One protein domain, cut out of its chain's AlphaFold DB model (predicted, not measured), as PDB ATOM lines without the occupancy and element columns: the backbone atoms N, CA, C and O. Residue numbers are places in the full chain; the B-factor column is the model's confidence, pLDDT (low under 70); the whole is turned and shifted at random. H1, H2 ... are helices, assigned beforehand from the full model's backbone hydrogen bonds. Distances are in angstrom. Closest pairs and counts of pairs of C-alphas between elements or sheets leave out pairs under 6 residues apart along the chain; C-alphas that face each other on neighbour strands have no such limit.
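What this domain is: This is residues 146 to 199 of the 254 residues of an uncharacterized protein of Heligmosomoides polygyrus (UniProt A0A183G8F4). One long helix, H2, runs along most of the domain's length, and a shorter helix, H1, crosses its second half on a steep slant. The unnamed ends, residues 146 to 156 and 193 to 199, lie toward the last residues of H2. The printed part has 54 residues with two named helices, H1 then H2, and no named strand; its class is all helix. It is only just loose, close to compact, with a radius of gyration of the C-alphas of 12.5 A and spans of 38 by 23 by 13 A.

How they stand to each other: H2, residues 174 to 192, touches H1, residues 157 to 167, with its residues 184 to 188 alone. The closest C-alphas are those of Tyr 161 and Phe 184, 6.8 A apart. The helices run opposite ways at a steep tilt of 54 degrees. Every O i to N i+4 pair is within hydrogen-bond range in H2, and 6 of 7 are in H1.

Where its parts are: H2 measures 26.4 A from C-alpha 174 at (194.776, -59.093, 29.984) to C-alpha 192 at (215.748, -60.376, 14.013). H1 measures 15.5 A and begins with C-alpha 157 at (211.705, -67.066, 18.709).

The domain as a whole: The C-alphas farthest apart, those of Ser 150 and Ser 172, are 38.4 A apart. The link from H1 to H2 is short, with 6 residues. The printed part has no cut, and no printed residue is under 70 in pLDDT.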
ATOM      1  N   ILE A 146     213.334 -67.831  12.806       89.56
ATOM      2  CA  ILE A 146     213.367 -66.959  11.632       89.56
ATOM      3  C   ILE A 146     214.738 -67.158  10.983       89.56
ATOM      4  O   ILE A 146     215.746 -66.833  11.618       89.56
ATOM      5  N   PRO A 147     214.822 -67.675   9.746       89.88
ATOM      6  CA  PRO A 147     216.106 -67.870   9.096       89.88
ATOM      7  C   PRO A 147     216.770 -66.518   8.793       89.88
ATOM      8  O   PRO A 147     216.078 -65.538   8.485       89.88
ATOM      9  N   PRO A 148     218.112 -66.451   8.822       92.06
ATOM     10  CA  PRO A 148     218.834 -65.289   8.332       92.06
ATOM     11  C   PRO A 148     218.444 -64.981   6.883       92.06
ATOM     12  O   PRO A 148     218.354 -65.877   6.042       92.06
ATOM     13  N   SER A 149     218.217 -63.708   6.576       90.69
ATOM     14  CA  SER A 149     217.808 -63.258   5.244       90.69
ATOM     15  C   SER A 149     218.390 -61.884   4.915       90.69
ATOM     16  O   SER A 149     219.017 -61.228   5.746       90.69
ATOM     17  N   SER A 150     218.134 -61.390   3.703       87.25
ATOM     18  CA  SER A 150     218.448 -60.001   3.334       87.25
ATOM     19  C   SER A 150     217.728 -58.962   4.200       87.25
ATOM     20  O   SER A 150     218.100 -57.792   4.185       87.25
ATOM     21  N   TYR A 151     216.687 -59.373   4.928       85.81
ATOM     22  CA  TYR A 151     215.890 -58.508   5.788       85.81
ATOM     23  C   TYR A 151     216.395 -58.457   7.233       85.81
ATOM     24  O   TYR A 151     215.966 -57.586   7.992       85.81
ATOM     25  N   GLY A 152     217.306 -59.354   7.619       91.25
ATOM     26  CA  GLY A 152     217.875 -59.382   8.958       91.25
ATOM     27  C   GLY A 152     218.602 -60.675   9.310       91.25
ATOM     28  O   GLY A 152     218.537 -61.657   8.570       91.25
ATOM     29  N   PRO A 153     219.290 -60.687  10.460       91.56
ATOM     30  CA  PRO A 153     220.054 -61.844  10.919       91.56
ATOM     31  C   PRO A 153     219.178 -63.057  11.261       91.56
ATOM     32  O   PRO A 153     219.721 -64.143  11.431       91.56
ATOM     33  N   GLY A 154     217.853 -62.894  11.350       92.75
ATOM     34  CA  GLY A 154     216.974 -63.944  11.846       92.75
ATOM     35  C   GLY A 154     217.184 -64.186  13.341       92.75
ATOM     36  O   GLY A 154     217.784 -63.369  14.042       92.75
ATOM     37  N   GLY A 155     216.665 -65.298  13.845       92.69
ATOM     38  CA  GLY A 155     216.841 -65.687  15.236       92.69
ATOM     39  C   GLY A 155     215.820 -66.705  15.718       92.69
ATOM     40  O   GLY A 155     214.849 -67.025  15.039       92.69
ATOM     41  N   ASP A 156     216.060 -67.200  16.924       91.81
ATOM     42  CA  ASP A 156     215.220 -68.182  17.599       91.81
ATOM     43  C   ASP A 156     214.130 -67.478  18.431       91.81
ATOM     44  O   ASP A 156     214.425 -66.730  19.375       91.81
ATOM     45  N   LEU A 157     212.862 -67.670  18.043       90.19
ATOM     46  CA  LEU A 157     211.705 -67.066  18.709       90.19
ATOM     47  C   LEU A 157     211.491 -67.657  20.114       90.19
ATOM     48  O   LEU A 157     211.361 -66.859  21.048       90.19
ATOM     49  N   PRO A 158     211.515 -68.991  20.317       88.75
ATOM     50  CA  PRO A 158     211.568 -69.635  21.629       88.75
ATOM     51  C   PRO A 158     212.615 -69.054  22.585       88.75
ATOM     52  O   PRO A 158     212.287 -68.695  23.726       88.75
ATOM     53  N   ALA A 159     213.866 -68.892  22.141       88.62
ATOM     54  CA  ALA A 159     214.917 -68.319  22.986       88.62
ATOM     55  C   ALA A 159     214.634 -66.857  23.355       88.62
ATOM     56  O   ALA A 159     214.825 -66.454  24.512       88.62
ATOM     57  N   LEU A 160     214.146 -66.055  22.401       89.25
ATOM     58  CA  LEU A 160     213.764 -64.667  22.657       89.25
ATOM     59  C   LEU A 160     212.598 -64.579  23.650       89.25
ATOM     60  O   LEU A 160     212.655 -63.789  24.598       89.25
ATOM     61  N   TYR A 161     211.570 -65.405  23.458       87.19
ATOM     62  CA  TYR A 161     210.408 -65.481  24.334       87.19
ATOM     63  C   TYR A 161     210.828 -65.851  25.759       87.19
ATOM     64  O   TYR A 161     210.527 -65.114  26.695       87.19
ATOM     65  N   THR A 162     211.631 -66.909  25.918       86.06
ATOM     66  CA  THR A 162     212.160 -67.352  27.221       86.06
ATOM     67  C   THR A 162     212.962 -66.247  27.908       86.06
ATOM     68  O   THR A 162     212.825 -66.006  29.112       86.06
ATOM     69  N   ARG A 163     213.809 -65.533  27.155       87.56
ATOM     70  CA  ARG A 163     214.621 -64.434  27.695       87.56
ATOM     71  C   ARG A 163     213.762 -63.265  28.174       87.56
ATOM     72  O   ARG A 163     214.090 -62.657  29.195       87.56
ATOM     73  N   LEU A 164     212.688 -62.945  27.454       84.69
ATOM     74  CA  LEU A 164     211.741 -61.907  27.855       84.69
ATOM     75  C   LEU A 164     210.904 -62.345  29.052       84.69
ATOM     76  O   LEU A 164     210.797 -61.579  30.007       84.69
ATOM     77  N   GLN A 165     210.415 -63.583  29.050       82.88
ATOM     78  CA  GLN A 165     209.642 -64.164  30.141       82.88
ATOM     79  C   GLN A 165     210.432 -64.167  31.454       82.88
ATOM     80  O   GLN A 165     209.901 -63.757  32.475       82.88
ATOM     81  N   ARG A 166     211.726 -64.517  31.434       81.19
ATOM     82  CA  ARG A 166     212.599 -64.455  32.628       81.19
ATOM     83  C   ARG A 166     212.777 -63.043  33.191       81.19
ATOM     84  O   ARG A 166     213.105 -62.891  34.364       81.19
ATOM     85  N   ARG A 167     212.630 -62.011  32.357       76.00
ATOM     86  CA  ARG A 167     212.770 -60.600  32.754       76.00
ATOM     87  C   ARG A 167     211.440 -59.957  33.141       76.00
ATOM     88  O   ARG A 167     211.447 -58.921  33.801       76.00
ATOM     89  N   SER A 168     210.318 -60.525  32.715       71.44
ATOM     90  CA  SER A 168     208.977 -60.047  33.040       71.44
ATOM     91  C   SER A 168     208.358 -60.860  34.170       71.44
ATOM     92  O   SER A 168     208.538 -62.068  34.255       71.44
ATOM     93  N   ARG A 169     207.556 -60.218  35.018       70.69
ATOM     94  CA  ARG A 169     206.659 -60.952  35.915       70.69
ATOM     95  C   ARG A 169     205.613 -61.702  35.078       70.69
ATOM     96  O   ARG A 169     205.219 -61.200  34.027       70.69
ATOM     97  N   VAL A 170     205.166 -62.866  35.555       70.94
ATOM     98  CA  VAL A 170     204.049 -63.608  34.949       70.94
ATOM     99  C   VAL A 170     202.837 -62.671  34.840       70.94
ATOM    100  O   VAL A 170     202.445 -62.108  35.870       70.94
ATOM    101  N   PRO A 171     202.283 -62.448  33.634       73.69
ATOM    102  CA  PRO A 171     201.127 -61.580  33.457       73.69
ATOM    103  C   PRO A 171     199.931 -62.111  34.251       73.69
ATOM    104  O   PRO A 171     199.600 -63.289  34.170       73.69
ATOM    105  N   SER A 172     199.292 -61.239  35.023       72.31
ATOM    106  CA  SER A 172     198.137 -61.562  35.874       72.31
ATOM    107  C   SER A 172     196.826 -60.983  35.339       72.31
ATOM    108  O   SER A 172     195.751 -61.277  35.852       72.31
ATOM    109  N   SER A 173     196.910 -60.152  34.299       75.06
ATOM    110  CA  SER A 173     195.769 -59.492  33.669       75.06
ATOM    111  C   SER A 173     195.933 -59.403  32.152       75.06
ATOM    112  O   SER A 173     197.045 -59.415  31.617       75.06
ATOM    113  N   THR A 174     194.815 -59.239  31.446       74.75
ATOM    114  CA  THR A 174     194.776 -59.093  29.984       74.75
ATOM    115  C   THR A 174     195.620 -57.914  29.484       74.75
ATOM    116  O   THR A 174     196.262 -58.002  28.441       74.75
ATOM    117  N   SER A 175     195.673 -56.804  30.227       72.31
ATOM    118  CA  SER A 175     196.472 -55.632  29.841       72.31
ATOM    119  C   SER A 175     197.977 -55.887  29.971       72.31
ATOM    120  O   SER A 175     198.751 -55.467  29.107       72.31
ATOM    121  N   GLU A 176     198.402 -56.610  31.009       73.06
ATOM    122  CA  GLU A 176     199.791 -57.050  31.178       73.06
ATOM    123  C   GLU A 176     200.206 -58.027  30.077       73.06
ATOM    124  O   GLU A 176     201.322 -57.927  29.564       73.06
ATOM    125  N   TYR A 177     199.294 -58.908  29.664       78.62
ATOM    126  CA  TYR A 177     199.504 -59.827  28.550       78.62
ATOM    127  C   TYR A 177     199.720 -59.080  27.224       78.62
ATOM    128  O   TYR A 177     200.737 -59.279  26.558       78.62
ATOM    129  N   VAL A 178     198.831 -58.142  26.876       79.50
ATOM    130  CA  VAL A 178     198.973 -57.317  25.659       79.50
ATOM    131  C   VAL A 178     200.283 -56.527  25.685       79.50
ATOM    132  O   VAL A 178     200.974 -56.407  24.672       79.50
ATOM    133  N   ASN A 179     200.673 -56.011  26.852       80.81
ATOM    134  CA  ASN A 179     201.939 -55.307  27.014       80.81
ATOM    135  C   ASN A 179     203.152 -56.230  26.803       80.81
ATOM    136  O   ASN A 179     204.118 -55.830  26.150       80.81
ATOM    137  N   PHE A 180     203.114 -57.459  27.324       85.00
ATOM    138  CA  PHE A 180     204.158 -58.454  27.084       85.00
ATOM    139  C   PHE A 180     204.258 -58.807  25.597       85.00
ATOM    140  O   PHE A 180     205.349 -58.744  25.034       85.00
ATOM    141  N   PHE A 181     203.130 -59.086  24.940       84.94
ATOM    142  CA  PHE A 181     203.095 -59.394  23.511       84.94
ATOM    143  C   PHE A 181     203.664 -58.248  22.666       84.94
ATOM    144  O   PHE A 181     204.541 -58.458  21.831       84.94
ATOM    145  N   ASN A 182     203.261 -57.006  22.943       85.50
ATOM    146  CA  ASN A 182     203.798 -55.834  22.250       85.50
ATOM    147  C   ASN A 182     205.316 -55.697  22.435       85.50
ATOM    148  O   ASN A 182     206.033 -55.363  21.489       85.50
ATOM    149  N   LYS A 183     205.830 -55.992  23.636       85.44
ATOM    150  CA  LYS A 183     207.277 -56.037  23.888       85.44
ATOM    151  C   LYS A 183     207.953 -57.170  23.128       85.44
ATOM    152  O   LYS A 183     209.040 -56.947  22.603       85.44
ATOM    153  N   PHE A 184     207.342 -58.349  23.061       88.56
ATOM    154  CA  PHE A 184     207.858 -59.481  22.298       88.56
ATOM    155  C   PHE A 184     207.989 -59.127  20.815       88.56
ATOM    156  O   PHE A 184     209.094 -59.181  20.281       88.56
ATOM    157  N   ILE A 185     206.917 -58.634  20.187       89.56
ATOM    158  CA  ILE A 185     206.933 -58.194  18.783       89.56
ATOM    159  C   ILE A 185     207.980 -57.104  18.551       89.56
ATOM    160  O   ILE A 185     208.727 -57.161  17.574       89.56
ATOM    161  N   HIS A 186     208.097 -56.140  19.467       87.25
ATOM    162  CA  HIS A 186     209.138 -55.121  19.377       87.25
ATOM    163  C   HIS A 186     210.545 -55.736  19.349       87.25
ATOM    164  O   HIS A 186     211.365 -55.321  18.533       87.25
ATOM    165  N   HIS A 187     210.832 -56.724  20.204       88.88
ATOM    166  CA  HIS A 187     212.145 -57.371  20.223       88.88
ATOM    167  C   HIS A 187     212.391 -58.237  18.988       88.88
ATOM    168  O   HIS A 187     213.500 -58.210  18.462       88.88
ATOM    169  N   VAL A 188     211.369 -58.930  18.479       89.94
ATOM    170  CA  VAL A 188     211.456 -59.665  17.208       89.94
ATOM    171  C   VAL A 188     211.876 -58.712  16.092       89.94
ATOM    172  O   VAL A 188     212.881 -58.944  15.425       89.94
ATOM    173  N   VAL A 189     211.169 -57.589  15.939       90.12
ATOM    174  CA  VAL A 189     211.502 -56.577  14.926       90.12
ATOM    175  C   VAL A 189     212.892 -55.990  15.173       90.12
ATOM    176  O   VAL A 189     213.634 -55.762  14.221       90.12
ATOM    177  N   SER A 190     213.272 -55.753  16.430       88.25
ATOM    178  CA  SER A 190     214.531 -55.071  16.714       88.25
ATOM    179  C   SER A 190     215.779 -55.936  16.612       88.25
ATOM    180  O   SER A 190     216.843 -55.414  16.287       88.25
ATOM    181  N   GLU A 191     215.659 -57.225  16.919       91.88
ATOM    182  CA  GLU A 191     216.791 -58.149  16.965       91.88
ATOM    183  C   GLU A 191     216.898 -59.003  15.703       91.88
ATOM    184  O   GLU A 191     218.005 -59.251  15.235       91.88
ATOM    185  N   MET A 192     215.765 -59.425  15.130       93.38
ATOM    186  CA  MET A 192     215.748 -60.376  14.013       93.38
ATOM    187  C   MET A 192     215.660 -59.695  12.644       93.38
ATOM    188  O   MET A 192     215.963 -60.328  11.632       93.38
ATOM    189  N   TYR A 193     215.311 -58.404  12.602       91.06
ATOM    190  CA  TYR A 193     215.254 -57.601  11.377       91.06
ATOM    191  C   TYR A 193     216.238 -56.432  11.420       91.06
ATOM    192  O   TYR A 193     216.411 -55.754  12.435       91.06
ATOM    193  N   SER A 194     216.864 -56.144  10.281       88.00
ATOM    194  CA  SER A 194     217.757 -55.001  10.146       88.00
ATOM    195  C   SER A 194     216.988 -53.682  10.267       88.00
ATOM    196  O   SER A 194     215.875 -53.519   9.765       88.00
ATOM    197  N   ARG A 195     217.604 -52.692  10.922       85.88
ATOM    198  CA  ARG A 195     216.973 -51.399  11.253       85.88
ATOM    199  C   ARG A 195     216.470 -50.618  10.033       85.88
ATOM    200  O   ARG A 195     215.513 -49.855  10.136       85.88
ATOM    201  N   ASN A 196     217.118 -50.806   8.886       84.75
ATOM    202  CA  ASN A 196     216.731 -50.228   7.601       84.75
ATOM    203  C   ASN A 196     215.422 -50.808   7.039       84.75
ATOM    204  O   ASN A 196     214.793 -50.119   6.248       84.75
ATOM    205  N   MET A 197     215.001 -52.003   7.467       81.69
ATOM    206  CA  MET A 197     213.754 -52.649   7.036       81.69
ATOM    207  C   MET A 197     212.546 -52.276   7.897       81.69
ATOM    208  O   MET A 197     211.406 -52.484   7.497       81.69
ATOM    209  N   TRP A 198     212.756 -51.694   9.082       81.69
ATOM    210  CA  TRP A 198     211.650 -51.305   9.963       81.69
ATOM    211  C   TRP A 198     210.642 -50.332   9.325       81.69
ATOM    212  O   TRP A 198     209.470 -50.422   9.676       81.69
ATOM    213  N   PRO A 199     211.029 -49.384   8.442       78.56
ATOM    214  CA  PRO A 199     210.071 -48.596   7.669       78.56
ATOM    215  C   PRO A 199     209.155 -49.437   6.785       78.56
ATOM    216  O   PRO A 199     207.968 -49.138   6.720       78.56
TER     217      PRO A 199